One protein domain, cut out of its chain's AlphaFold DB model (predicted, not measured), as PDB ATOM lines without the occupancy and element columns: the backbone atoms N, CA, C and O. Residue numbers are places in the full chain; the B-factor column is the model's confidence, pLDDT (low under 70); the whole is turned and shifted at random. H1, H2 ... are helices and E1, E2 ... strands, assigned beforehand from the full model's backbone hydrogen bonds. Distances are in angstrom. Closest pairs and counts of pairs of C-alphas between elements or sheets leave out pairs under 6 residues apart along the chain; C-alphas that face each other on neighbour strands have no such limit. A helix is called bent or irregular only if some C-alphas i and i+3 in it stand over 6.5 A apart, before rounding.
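AT A GLANCE: This is residues 3 to 95 of the 99 residues of an uncharacterized protein of Paenibacillus sp. BK673 (UniProt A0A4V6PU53). A small sheet built round one long, bent strand, E2, has helix H1 over it, and helix H3 packs on H1 at a wide angle. Residues 76 to 82 and 84 to 95, which hold most of the helix H4, stand free of this body and stick out as an arm at one end. The printed part has 93 residues, with four named helices and four named strands in the order E1, E2, E3, H1, H2, E4, H3, H4; the class is mixed, helices and strands. The sheet is branched and mixed: E2 has E1 and E3 as antiparallel neighbours and E4 as a parallel one. The whole is loose and elongated, with a radius of gyration of the C-alphas of 17.4 A and spans of 53 by 32 by 23 A.

HOW THE PARTS SIT: Start at E1, residues 3 to 9, and go on through a tight link into E2, residues 12 to 22: the two form a hairpin, with N 5 and O 17 2.9 A apart, within hydrogen-bond range. E2 bends by 72 degrees at residue 15. Its residues 20 to 22 pair with E3, residues 25 to 27, in a second hairpin, where N 27 and O 20 are 2.7 A apart. E1, E2 and E3 make a meander, each strand the antiparallel neighbour of the one before. Next look at H1, residues 30 to 40, which is on the sheet at a height of 8.7 A, over E2, and runs along the strands, at 6 degrees to E2 on the local plane; the closest C-alphas of the two are those of Val 12 and Thr 40, 6.7 A apart. H2, residues 45 to 48, only grazes the sheet. E4, residues 52 to 54, is parallel to E2, with N 53 and O 13 2.8 A apart; it lies on the same side of E2 as E3, with E1 on the other side. H3, residues 60 to 69, is not on the sheet but touches H1, closest at the C-alphas of Val 35 and Ile 66, 6.2 A; at 73 degrees they are only just about perpendicular. H4, residues 77 to 93, is apart from H3. Every O i to N i+4 pair is within hydrogen-bond range in H1, H3 and H4; H2 is too short for such a pair.

IN THESE COORDINATES: Find C-alpha 3 at (-8.464, 27.498, -16.981), where E1 begins; it runs 17.3 A. E2 runs 26.0 A, H1 15.3 A and H3 14.6 A, while E3, H2 and E4 are short. H4 runs 24.4 A from C-alpha 77 at (8.088, 7.811, -18.447) to C-alpha 93 at (9.076, -1.524, 4.095).

THE WHOLE: The C-alphas farthest apart, those of Ser 50 and Gln 93, are 53.8 A apart. The printed part has no cut and no long link. The mean pLDDT of the printed part is 89.0; look at residues 74 to 75, in the short link from H3 to H4, for the two under 70.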
ATOM      1  N   GLY A   3      -8.156  26.156 -16.500       94.75
ATOM      2  CA  GLY A   3      -8.464  27.498 -16.981       94.75
ATOM      3  C   GLY A   3      -7.293  28.463 -16.846       94.75
ATOM      4  O   GLY A   3      -6.194  28.089 -16.431       94.75
ATOM      5  N   LYS A   4      -7.539  29.715 -17.232       96.31
ATOM      6  CA  LYS A   4      -6.595  30.830 -17.108       96.31
ATOM      7  C   LYS A   4      -7.296  32.022 -16.478       96.31
ATOM      8  O   LYS A   4      -8.481  32.230 -16.742       96.31
ATOM      9  N   LYS A   5      -6.587  32.789 -15.654       95.12
ATOM     10  CA  LYS A   5      -7.135  34.000 -15.038       95.12
ATOM     11  C   LYS A   5      -6.065  35.040 -14.733       95.12
ATOM     12  O   LYS A   5      -4.871  34.745 -14.748       95.12
ATOM     13  N   ASP A   6      -6.517  36.244 -14.416       96.31
ATOM     14  CA  ASP A   6      -5.658  37.295 -13.890       96.31
ATOM     15  C   ASP A   6      -5.443  37.091 -12.384       96.31
ATOM     16  O   ASP A   6      -6.367  36.748 -11.643       96.31
ATOM     17  N   MET A   7      -4.212  37.304 -11.928       94.25
ATOM     18  CA  MET A   7      -3.799  37.187 -10.531       94.25
ATOM     19  C   MET A   7      -2.864  38.333 -10.148       94.25
ATOM     20  O   MET A   7      -2.290  39.002 -11.006       94.25
ATOM     21  N   VAL A   8      -2.686  38.552  -8.848       93.81
ATOM     22  CA  VAL A   8      -1.627  39.415  -8.317       93.81
ATOM     23  C   VAL A   8      -0.660  38.531  -7.548       93.81
ATOM     24  O   VAL A   8      -1.059  37.868  -6.595       93.81
ATOM     25  N   ILE A   9       0.598  38.502  -7.980       92.12
ATOM     26  CA  ILE A   9       1.669  37.705  -7.372       92.12
ATOM     27  C   ILE A   9       2.793  38.676  -7.029       92.12
ATOM     28  O   ILE A   9       3.247  39.417  -7.898       92.12
ATOM     29  N   ASN A  10       3.207  38.722  -5.758       91.62
ATOM     30  CA  ASN A  10       4.229  39.654  -5.264       91.62
ATOM     31  C   ASN A  10       3.999  41.112  -5.698       91.62
ATOM     32  O   ASN A  10       4.919  41.778  -6.159       91.62
ATOM     33  N   ASN A  11       2.765  41.609  -5.568       93.19
ATOM     34  CA  ASN A  11       2.370  42.971  -5.957       93.19
ATOM     35  C   ASN A  11       2.529  43.300  -7.459       93.19
ATOM     36  O   ASN A  11       2.493  44.465  -7.846       93.19
ATOM     37  N   VAL A  12       2.682  42.284  -8.313       94.56
ATOM     38  CA  VAL A  12       2.715  42.412  -9.774       94.56
ATOM     39  C   VAL A  12       1.466  41.764 -10.354       94.56
ATOM     40  O   VAL A  12       1.070  40.668  -9.946       94.56
ATOM     41  N   ARG A  13       0.824  42.440 -11.310       96.50
ATOM     42  CA  ARG A  13      -0.325  41.875 -12.020       96.50
ATOM     43  C   ARG A  13       0.164  40.815 -13.003       96.50
ATOM     44  O   ARG A  13       1.006  41.100 -13.846       96.50
ATOM     45  N   THR A  14      -0.413  39.624 -12.952       96.44
ATOM     46  CA  THR A  14      -0.100  38.521 -13.861       96.44
ATOM     47  C   THR A  14      -1.356  38.110 -14.610       96.44
ATOM     48  O   THR A  14      -2.346  37.738 -13.988       96.44
ATOM     49  N   ARG A  15      -1.331  38.188 -15.939       97.62
ATOM     50  CA  ARG A  15      -2.429  37.768 -16.817       97.62
ATOM     51  C   ARG A  15      -2.248  36.337 -17.291       97.62
ATOM     52  O   ARG A  15      -1.123  35.841 -17.343       97.62
ATOM     53  N   ASN A  16      -3.356  35.711 -17.681       96.50
ATOM     54  CA  ASN A  16      -3.384  34.370 -18.274       96.50
ATOM     55  C   ASN A  16      -2.718  33.283 -17.411       96.50
ATOM     56  O   ASN A  16      -2.200  32.289 -17.924       96.50
ATOM     57  N   PHE A  17      -2.724  33.460 -16.092       96.31
ATOM     58  CA  PHE A  17      -2.105  32.521 -15.172       96.31
ATOM     59  C   PHE A  17      -2.925  31.220 -15.108       96.31
ATOM     60  O   PHE A  17      -4.152  31.289 -14.974       96.31
ATOM     61  N   PRO A  18      -2.292  30.035 -15.214       95.62
ATOM     62  CA  PRO A  18      -3.004  28.765 -15.268       95.62
ATOM     63  C   PRO A  18      -3.533  28.352 -13.892       95.62
ATOM     64  O   PRO A  18      -2.851  28.495 -12.879       95.62
ATOM     65  N   TYR A  19      -4.726  27.767 -13.869       94.56
ATOM     66  CA  TYR A  19      -5.294  27.139 -12.678       94.56
ATOM     67  C   TYR A  19      -6.014  25.838 -13.036       94.56
ATOM     68  O   TYR A  19      -6.440  25.627 -14.179       94.56
ATOM     69  N   GLU A  20      -6.168  24.972 -12.042       94.50
ATOM     70  CA  GLU A  20      -6.944  23.742 -12.136       94.50
ATOM     71  C   GLU A  20      -7.949  23.674 -10.989       94.50
ATOM     72  O   GLU A  20      -7.608  23.939  -9.848       94.50
ATOM     73  N   VAL A  21      -9.192  23.312 -11.290       92.69
ATOM     74  CA  VAL A  21     -10.225  23.027 -10.293       92.69
ATOM     75  C   VAL A  21     -10.245  21.531 -10.015       92.69
ATOM     76  O   VAL A  21     -10.520  20.760 -10.948       92.69
ATOM     77  N   ILE A  22      -9.986  21.156  -8.764       91.31
ATOM     78  CA  ILE A  22     -10.001  19.785  -8.237       91.31
ATOM     79  C   ILE A  22     -10.947  19.800  -7.034       91.31
ATOM     80  O   ILE A  22     -10.848  20.685  -6.197       91.31
ATOM     81  N   ASP A  23     -11.937  18.909  -7.010       92.38
ATOM     82  CA  ASP A  23     -12.940  18.823  -5.931       92.38
ATOM     83  C   ASP A  23     -13.678  20.140  -5.601       92.38
ATOM     84  O   ASP A  23     -14.164  20.354  -4.496       92.38
ATOM     85  N   GLY A  24     -13.813  21.023  -6.597       90.81
ATOM     86  CA  GLY A  24     -14.454  22.336  -6.448       90.81
ATOM     87  C   GLY A  24     -13.523  23.445  -5.949       90.81
ATOM     88  O   GLY A  24     -13.935  24.603  -5.930       90.81
ATOM     89  N   GLU A  25     -12.272  23.123  -5.624       91.12
ATOM     90  CA  GLU A  25     -11.256  24.070  -5.171       91.12
ATOM     91  C   GLU A  25     -10.303  24.462  -6.303       91.12
ATOM     92  O   GLU A  25      -9.943  23.649  -7.154       91.12
ATOM     93  N   GLU A  26      -9.894  25.734  -6.333       91.06
ATOM     94  CA  GLU A  26      -8.914  26.233  -7.298       91.06
ATOM     95  C   GLU A  26      -7.482  25.985  -6.811       91.06
ATOM     96  O   GLU A  26      -7.044  26.518  -5.792       91.06
ATOM     97  N   HIS A  27      -6.722  25.248  -7.613       91.38
ATOM     98  CA  HIS A  27      -5.313  24.957  -7.414       91.38
ATOM     99  C   HIS A  27      -4.456  25.644  -8.471       91.38
ATOM    100  O   HIS A  27      -4.804  25.731  -9.654       91.38
ATOM    101  N   TYR A  28      -3.278  26.083  -8.044       90.06
ATOM    102  CA  TYR A  28      -2.296  26.735  -8.897       90.06
ATOM    103  C   TYR A  28      -1.084  25.825  -9.062       90.06
ATOM    104  O   TYR A  28      -0.534  25.368  -8.056       90.06
ATOM    105  N   PRO A  29      -0.625  25.557 -10.295       88.06
ATOM    106  CA  PRO A  29       0.559  24.738 -10.484       88.06
ATOM    107  C   PRO A  29       1.779  25.398  -9.827       88.06
ATOM    108  O   PRO A  29       2.142  26.527 -10.164       88.06
ATOM    109  N   LEU A  30       2.443  24.670  -8.925       86.00
ATOM    110  CA  LEU A  30       3.596  25.168  -8.164       86.00
ATOM    111  C   LEU A  30       4.700  25.720  -9.077       86.00
ATOM    112  O   LEU A  30       5.247  26.792  -8.835       86.00
ATOM    113  N   HIS A  31       4.996  25.009 -10.169       86.38
ATOM    114  CA  HIS A  31       5.990  25.440 -11.155       86.38
ATOM    115  C   HIS A  31       5.618  26.774 -11.819       86.38
ATOM    116  O   HIS A  31       6.490  27.615 -12.026       86.38
ATOM    117  N   SER A  32       4.335  26.993 -12.112       89.81
ATOM    118  CA  SER A  32       3.842  28.241 -12.702       89.81
ATOM    119  C   SER A  32       3.987  29.414 -11.738       89.81
ATOM    120  O   SER A  32       4.451  30.476 -12.152       89.81
ATOM    121  N   ALA A  33       3.650  29.212 -10.461       89.81
ATOM    122  CA  ALA A  33       3.810  30.226  -9.421       89.81
ATOM    123  C   ALA A  33       5.289  30.588  -9.224       89.81
ATOM    124  O   ALA A  33       5.646  31.759  -9.326       89.81
ATOM    125  N   ALA A  34       6.162  29.585  -9.085       91.06
ATOM    126  CA  ALA A  34       7.598  29.782  -8.883       91.06
ATOM    127  C   ALA A  34       8.268  30.567 -10.028       91.06
ATOM    128  O   ALA A  34       9.159  31.384  -9.795       91.06
ATOM    129  N   VAL A  35       7.835  30.356 -11.277       93.25
ATOM    130  CA  VAL A  35       8.338  31.127 -12.426       93.25
ATOM    131  C   VAL A  35       7.983  32.603 -12.305       93.25
ATOM    132  O   VAL A  35       8.853  33.456 -12.478       93.25
ATOM    133  N   VAL A  36       6.728  32.913 -11.984       94.19
ATOM    134  CA  VAL A  36       6.290  34.302 -11.824       94.19
ATOM    135  C   VAL A  36       6.969  34.936 -10.613       94.19
ATOM    136  O   VAL A  36       7.486  36.044 -10.720       94.19
ATOM    137  N   GLU A  37       7.069  34.232  -9.488       92.88
ATOM    138  CA  GLU A  37       7.781  34.715  -8.302       92.88
ATOM    139  C   GLU A  37       9.247  35.046  -8.601       92.88
ATOM    140  O   GLU A  37       9.715  36.125  -8.242       92.88
ATOM    141  N   SER A  38       9.951  34.192  -9.349       92.62
ATOM    142  CA  SER A  38      11.336  34.451  -9.759       92.62
ATOM    143  C   SER A  38      11.485  35.703 -10.628       92.62
ATOM    144  O   SER A  38      12.458  36.447 -10.479       92.62
ATOM    145  N   ILE A  39      10.533  35.961 -11.533       92.56
ATOM    146  CA  ILE A  39      10.529  37.174 -12.367       92.56
ATOM    147  C   ILE A  39      10.228  38.398 -11.500       92.56
ATOM    148  O   ILE A  39      10.967  39.378 -11.534       92.56
ATOM    149  N   THR A  40       9.173  38.335 -10.688       93.38
ATOM    150  CA  THR A  40       8.755  39.447  -9.820       93.38
ATOM    151  C   THR A  40       9.794  39.800  -8.758       93.38
ATOM    152  O   THR A  40       9.931  40.971  -8.421       93.38
ATOM    153  N   GLY A  41      10.582  38.833  -8.282       91.31
ATOM    154  CA  GLY A  41      11.694  39.061  -7.356       91.31
ATOM    155  C   GLY A  41      12.849  39.879  -7.945       91.31
ATOM    156  O   GLY A  41      13.662  40.403  -7.193       91.31
ATOM    157  N   GLN A  42      12.917  40.021  -9.272       91.44
ATOM    158  CA  GLN A  42      13.915  40.848  -9.965       91.44
ATOM    159  C   GLN A  42      13.402  42.264 -10.275       91.44
ATOM    160  O   GLN A  42      14.164  43.101 -10.755       91.44
ATOM    161  N   ILE A  43      12.117  42.536 -10.029       92.50
ATOM    162  CA  ILE A  43      11.495  43.840 -10.271       92.50
ATOM    163  C   ILE A  43      11.648  44.694  -9.001       92.50
ATOM    164  O   ILE A  43      11.298  44.208  -7.925       92.50
ATOM    165  N   PRO A  44      12.116  45.953  -9.092       94.69
ATOM    166  CA  PRO A  44      12.152  46.866  -7.948       94.69
ATOM    167  C   PRO A  44      10.757  47.124  -7.367       94.69
ATOM    168  O   PRO A  44       9.791  47.292  -8.118       94.69
ATOM    169  N   ASP A  45      10.639  47.169  -6.038       93.50
ATOM    170  CA  ASP A  45       9.350  47.273  -5.341       93.50
ATOM    171  C   ASP A  45       8.543  48.514  -5.750       93.50
ATOM    172  O   ASP A  45       7.316  48.444  -5.855       93.50
ATOM    173  N   GLU A  46       9.221  49.618  -6.065       94.81
ATOM    174  CA  GLU A  46       8.610  50.902  -6.416       94.81
ATOM    175  C   GLU A  46       7.809  50.843  -7.723       94.81
ATOM    176  O   GLU A  46       6.912  51.657  -7.942       94.81
ATOM    177  N   VAL A  47       8.118  49.881  -8.600       94.88
ATOM    178  CA  VAL A  47       7.475  49.751  -9.914       94.88
ATOM    179  C   VAL A  47       6.587  48.517 -10.041       94.88
ATOM    180  O   VAL A  47       5.829  48.437 -11.007       94.88
ATOM    181  N   LYS A  48       6.609  47.582  -9.077       93.06
ATOM    182  CA  LYS A  48       5.861  46.308  -9.150       93.06
ATOM    183  C   LYS A  48       4.378  46.493  -9.475       93.06
ATOM    184  O   LYS A  48       3.876  45.841 -10.388       93.06
ATOM    185  N   ALA A  49       3.716  47.443  -8.814       91.94
ATOM    186  CA  ALA A  49       2.287  47.714  -9.007       91.94
ATOM    187  C   ALA A  49       1.931  48.208 -10.425       91.94
ATOM    188  O   ALA A  49       0.788  48.066 -10.862       91.94
ATOM    189  N   SER A  50       2.905  48.768 -11.148       93.19
ATOM    190  CA  SER A  50       2.752  49.269 -12.518       93.19
ATOM    191  C   SER A  50       3.142  48.234 -13.577       93.19
ATOM    192  O   SER A  50       2.889  48.445 -14.763       93.19
ATOM    193  N   VAL A  51       3.755  47.116 -13.177       94.56
ATOM    194  CA  VAL A  51       4.160  46.047 -14.094       94.56
ATOM    195  C   VAL A  51       3.025  45.043 -14.262       94.56
ATOM    196  O   VAL A  51       2.339  44.657 -13.315       94.56
ATOM    197  N   THR A  52       2.833  44.599 -15.503       96.50
ATOM    198  CA  THR A  52       1.985  43.453 -15.823       96.50
ATOM    199  C   THR A  52       2.807  42.400 -16.552       96.50
ATOM    200  O   THR A  52       3.455  42.707 -17.549       96.50
ATOM    201  N   ILE A  53       2.760  41.163 -16.064       95.38
ATOM    202  CA  ILE A  53       3.351  39.988 -16.707       95.38
ATOM    203  C   ILE A  53       2.229  39.227 -17.411       95.38
ATOM    204  O   ILE A  53       1.221  38.902 -16.793       95.38
ATOM    205  N   ASP A  54       2.385  38.919 -18.695       96.19
ATOM    206  CA  ASP A  54       1.521  37.955 -19.381       96.19
ATOM    207  C   ASP A  54       2.177  36.576 -19.307       96.19
ATOM    208  O   ASP A  54       3.253  36.372 -19.872       96.19
ATOM    209  N   TYR A  55       1.550  35.642 -18.588       95.75
ATOM    210  CA  TYR A  55       2.112  34.314 -18.354       95.75
ATOM    211  C   TYR A  55       2.399  33.560 -19.661       95.75
ATOM    212  O   TYR A  55       3.412  32.871 -19.765       95.75
ATOM    213  N   GLU A  56       1.549  33.720 -20.678       94.69
ATOM    214  CA  GLU A  56       1.708  33.032 -21.968       94.69
ATOM    215  C   GLU A  56       2.874  33.562 -22.799       94.69
ATOM    216  O   GLU A  56       3.370  32.866 -23.684       94.69
ATOM    217  N   GLN A  57       3.326  34.780 -22.505       95.75
ATOM    218  CA  GLN A  57       4.450  35.410 -23.190       95.75
ATOM    219  C   GLN A  57       5.776  35.198 -22.457       95.75
ATOM    220  O   GLN A  57       6.819  35.656 -22.930       95.75
ATOM    221  N   ILE A  58       5.772  34.500 -21.313       93.12
ATOM    222  CA  ILE A  58       7.007  34.170 -20.607       93.12
ATOM    223  C   ILE A  58       7.847  33.240 -21.501       93.12
ATOM    224  O   ILE A  58       7.359  32.200 -21.949       93.12
ATOM    225  N   PRO A  59       9.129  33.558 -21.750       92.75
ATOM    226  CA  PRO A  59       9.986  32.693 -22.548       92.75
ATOM    227  C   PRO A  59      10.204  31.323 -21.894       92.75
ATOM    228  O   PRO A  59      10.435  31.221 -20.686       92.75
ATOM    229  N   GLU A  60      10.248  30.264 -22.709       90.56
ATOM    230  CA  GLU A  60      10.440  28.875 -22.255       90.56
ATOM    231  C   GLU A  60      11.702  28.689 -21.376       90.56
ATOM    232  O   GLU A  60      11.763  27.821 -20.500       90.56
ATOM    233  N   SER A  61      12.722  29.527 -21.582       90.88
ATOM    234  CA  SER A  61      13.973  29.521 -20.820       90.88
ATOM    235  C   SER A  61      13.769  29.737 -19.317       90.88
ATOM    236  O   SER A  61      14.444  29.080 -18.522       90.88
ATOM    237  N   TYR A  62      12.812  30.580 -18.911       90.69
ATOM    238  CA  TYR A  62      12.479  30.794 -17.499       90.69
ATOM    239  C   TYR A  62      11.907  29.523 -16.873       90.69
ATOM    240  O   TYR A  62      12.327  29.108 -15.793       90.69
ATOM    241  N   PHE A  63      11.019  28.835 -17.589       90.06
ATOM    242  CA  PHE A  63      10.439  27.577 -17.130       90.06
ATOM    243  C   PHE A  63      11.496  26.483 -16.972       90.06
ATOM    244  O   PHE A  63      11.473  25.757 -15.977       90.06
ATOM    245  N   LYS A  64      12.438  26.378 -17.921       88.38
ATOM    246  CA  LYS A  64      13.566  25.432 -17.858       88.38
ATOM    247  C   LYS A  64      14.496  25.732 -16.682       88.38
ATOM    248  O   LYS A  64      14.881  24.804 -15.970       88.38
ATOM    249  N   LYS A  65      14.821  27.009 -16.455       88.56
ATOM    250  CA  LYS A  65      15.635  27.455 -15.315       88.56
ATOM    251  C   LYS A  65      14.992  27.047 -13.988       88.56
ATOM    252  O   LYS A  65      15.632  26.365 -13.196       88.56
ATOM    253  N   ILE A  66      13.716  27.370 -13.796       88.81
ATOM    254  CA  ILE A  66      13.012  27.108 -12.533       88.81
ATOM    255  C   ILE A  66      12.812  25.615 -12.288       88.81
ATOM    256  O   ILE A  66      13.009  25.156 -11.169       88.81
ATOM    257  N   LYS A  67      12.518  24.816 -13.324       85.62
ATOM    258  CA  LYS A  67      12.505  23.347 -13.183       85.62
ATOM    259  C   LYS A  67      13.835  22.825 -12.649       85.62
ATOM    260  O   LYS A  67      13.843  21.991 -11.751       85.62
ATOM    261  N   ARG A  68      14.953  23.341 -13.169       85.50
ATOM    262  CA  ARG A  68      16.294  22.951 -12.723       85.50
ATOM    263  C   ARG A  68      16.559  23.349 -11.270       85.50
ATOM    264  O   ARG A  68      17.106  22.536 -10.534       85.50
ATOM    265  N   GLU A  69      16.170  24.558 -10.872       85.38
ATOM    266  CA  GLU A  69      16.317  25.059  -9.495       85.38
ATOM    267  C   GLU A  69      15.464  24.265  -8.497       85.38
ATOM    268  O   GLU A  69      15.941  23.929  -7.420       85.38
ATOM    269  N   LEU A  70      14.252  23.864  -8.893       80.44
ATOM    270  CA  LEU A  70      13.374  22.990  -8.105       80.44
ATOM    271  C   LEU A  70      13.811  21.514  -8.111       80.44
ATOM    272  O   LEU A  70      13.123  20.664  -7.553       80.44
ATOM    273  N   GLY A  71      14.914  21.172  -8.784       80.94
ATOM    274  CA  GLY A  71      15.373  19.789  -8.918       80.94
ATOM    275  C   GLY A  71      14.459  18.899  -9.771       80.94
ATOM    276  O   GLY A  71      14.668  17.687  -9.819       80.94
ATOM    277  N   ILE A  72      13.485  19.478 -10.480       76.94
ATOM    278  CA  ILE A  72      12.570  18.762 -11.370       76.94
ATOM    279  C   ILE A  72      13.359  18.334 -12.606       76.94
ATOM    280  O   ILE A  72      13.683  19.134 -13.488       76.94
ATOM    281  N   ARG A  73      13.671  17.043 -12.669       70.94
ATOM    282  CA  ARG A  73      14.306  16.419 -13.829       70.94
ATOM    283  C   ARG A  73      13.225  15.834 -14.721       70.94
ATOM    284  O   ARG A  73      12.312  15.173 -14.236       70.94
ATOM    285  N   SER A  74      13.344  16.048 -16.028       65.19
ATOM    286  CA  SER A  74      12.572  15.264 -16.988       65.19
ATOM    287  C   SER A  74      13.078  13.827 -16.919       65.19
ATOM    288  O   SER A  74      14.212  13.559 -17.312       65.19
ATOM    289  N   VAL A  75      12.263  12.933 -16.372       65.50
ATOM    290  CA  VAL A  75      12.529  11.494 -16.357       65.50
ATOM    291  C   VAL A  75      11.804  10.858 -17.536       65.50
ATOM    292  O   VAL A  75      10.705  11.286 -17.893       65.50
ATOM    293  N   ASP A  76      12.422   9.855 -18.157       75.44
ATOM    294  CA  ASP A  76      11.725   9.005 -19.125       75.44
ATOM    295  C   ASP A  76      10.490   8.391 -18.434       75.44
ATOM    296  O   ASP A  76      10.636   7.905 -17.312       75.44
ATOM    297  N   PRO A  77       9.292   8.387 -19.049       72.31
ATOM    298  CA  PRO A  77       8.088   7.811 -18.447       72.31
ATOM    299  C   PRO A  77       8.270   6.381 -17.918       72.31
ATOM    300  O   PRO A  77       7.699   6.032 -16.890       72.31
ATOM    301  N   LYS A  78       9.098   5.561 -18.578       75.88
ATOM    302  CA  LYS A  78       9.423   4.206 -18.109       75.88
ATOM    303  C   LYS A  78      10.293   4.234 -16.855       75.88
ATOM    304  O   LYS A  78      10.043   3.487 -15.921       75.88
ATOM    305  N   GLN A  79      11.276   5.135 -16.808       78.44
ATOM    306  CA  GLN A  79      12.095   5.330 -15.608       78.44
ATOM    307  C   GLN A  79      11.287   5.932 -14.456       78.44
ATOM    308  O   GLN A  79      11.553   5.611 -13.303       78.44
ATOM    309  N   ALA A  80      10.309   6.794 -14.745       77.12
ATOM    310  CA  ALA A  80       9.423   7.356 -13.734       77.12
ATOM    311  C   ALA A  80       8.590   6.259 -13.055       77.12
ATOM    312  O   ALA A  80       8.556   6.224 -11.830       77.12
ATOM    313  N   ALA A  81       8.015   5.334 -13.833       79.25
ATOM    314  CA  ALA A  81       7.275   4.191 -13.299       79.25
ATOM    315  C   ALA A  81       8.159   3.288 -12.419       79.25
ATOM    316  O   ALA A  81       7.766   2.931 -11.311       79.25
ATOM    317  N   ASP A  82       9.386   2.989 -12.858       83.19
ATOM    318  CA  ASP A  82      10.337   2.197 -12.066       83.19
ATOM    319  C   ASP A  82      10.731   2.894 -10.749       83.19
ATOM    320  O   ASP A  82      10.912   2.244  -9.718       83.19
ATOM    321  N   LEU A  83      10.905   4.221 -10.767       83.06
ATOM    322  CA  LEU A  83      11.234   5.007  -9.573       83.06
ATOM    323  C   LEU A  83      10.050   5.111  -8.610       83.06
ATOM    324  O   LEU A  83      10.249   5.008  -7.401       83.06
ATOM    325  N   GLU A  84       8.838   5.289  -9.133       83.75
ATOM    326  CA  GLU A  84       7.603   5.292  -8.351       83.75
ATOM    327  C   GLU A  84       7.391   3.940  -7.666       83.75
ATOM    328  O   GLU A  84       7.162   3.894  -6.459       83.75
ATOM    329  N   GLN A  85       7.570   2.835  -8.393       86.06
ATOM    330  CA  GLN A  85       7.451   1.502  -7.816       86.06
ATOM    331  C   GLN A  85       8.476   1.270  -6.694       86.06
ATOM    332  O   GLN A  85       8.109   0.807  -5.617       86.06
ATOM    333  N   LYS A  86       9.741   1.666  -6.893       85.19
ATOM    334  CA  LYS A  86      10.773   1.580  -5.842       85.19
ATOM    335  C   LYS A  86      10.448   2.430  -4.617       85.19
ATOM    336  O   LYS A  86      10.737   2.017  -3.497       85.19
ATOM    337  N   LEU A  87       9.869   3.613  -4.820       85.94
ATOM    338  CA  LEU A  87       9.432   4.476  -3.726       85.94
ATOM    339  C   LEU A  87       8.305   3.812  -2.927       85.94
ATOM    340  O   LEU A  87       8.379   3.771  -1.702       85.94
ATOM    341  N   LEU A  88       7.297   3.261  -3.605       87.06
ATOM    342  CA  LEU A  88       6.194   2.548  -2.961       87.06
ATOM    343  C   LEU A  88       6.686   1.321  -2.184       87.06
ATOM    344  O   LEU A  88       6.270   1.111  -1.047       87.06
ATOM    345  N   GLU A  89       7.604   0.541  -2.761       86.62
ATOM    346  CA  GLU A  89       8.229  -0.606  -2.094       86.62
ATOM    347  C   GLU A  89       9.002  -0.181  -0.835       86.62
ATOM    348  O   GLU A  89       8.840  -0.804   0.215       86.62
ATOM    349  N   GLY A  90       9.787   0.899  -0.909       84.31
ATOM    350  CA  GLY A  90      10.525   1.443   0.235       84.31
ATOM    351  C   GLY A  90       9.606   1.963   1.344       84.31
ATOM    352  O   GLY A  90       9.757   1.585   2.501       84.31
ATOM    353  N   LEU A  91       8.591   2.753   0.990       84.25
ATOM    354  CA  LEU A  91       7.606   3.270   1.945       84.25
ATOM    355  C   LEU A  91       6.813   2.143   2.627       84.25
ATOM    356  O   LEU A  91       6.506   2.229   3.815       84.25
ATOM    357  N   ASN A  92       6.516   1.061   1.904       81.31
ATOM    358  CA  ASN A  92       5.870  -0.118   2.474       81.31
ATOM    359  C   ASN A  92       6.786  -0.852   3.470       81.31
ATOM    360  O   ASN A  92       6.335  -1.276   4.531       81.31
ATOM    361  N   GLN A  93       8.085  -0.957   3.171       82.00
ATOM    362  CA  GLN A  93       9.076  -1.524   4.095       82.00
ATOM    363  C   GLN A  93       9.282  -0.662   5.347       82.00
ATOM    364  O   GLN A  93       9.498  -1.203   6.430       82.00
ATOM    365  N   GLU A  94       9.172   0.660   5.220       83.31
ATOM    366  CA  GLU A  94       9.224   1.603   6.344       83.31
ATOM    367  C   GLU A  94       7.914   1.655   7.154       83.31
ATOM    368  O   GLU A  94       7.831   2.362   8.157       83.31
ATOM    369  N   GLY A  95       6.889   0.888   6.760       76.75
ATOM    370  CA  GLY A  95       5.609   0.814   7.465       76.75
ATOM    371  C   GLY A  95       4.716   2.041   7.270       76.75
ATOM    372  O   GLY A  95       3.782   2.243   8.045       76.75
TER     373      GLY A  95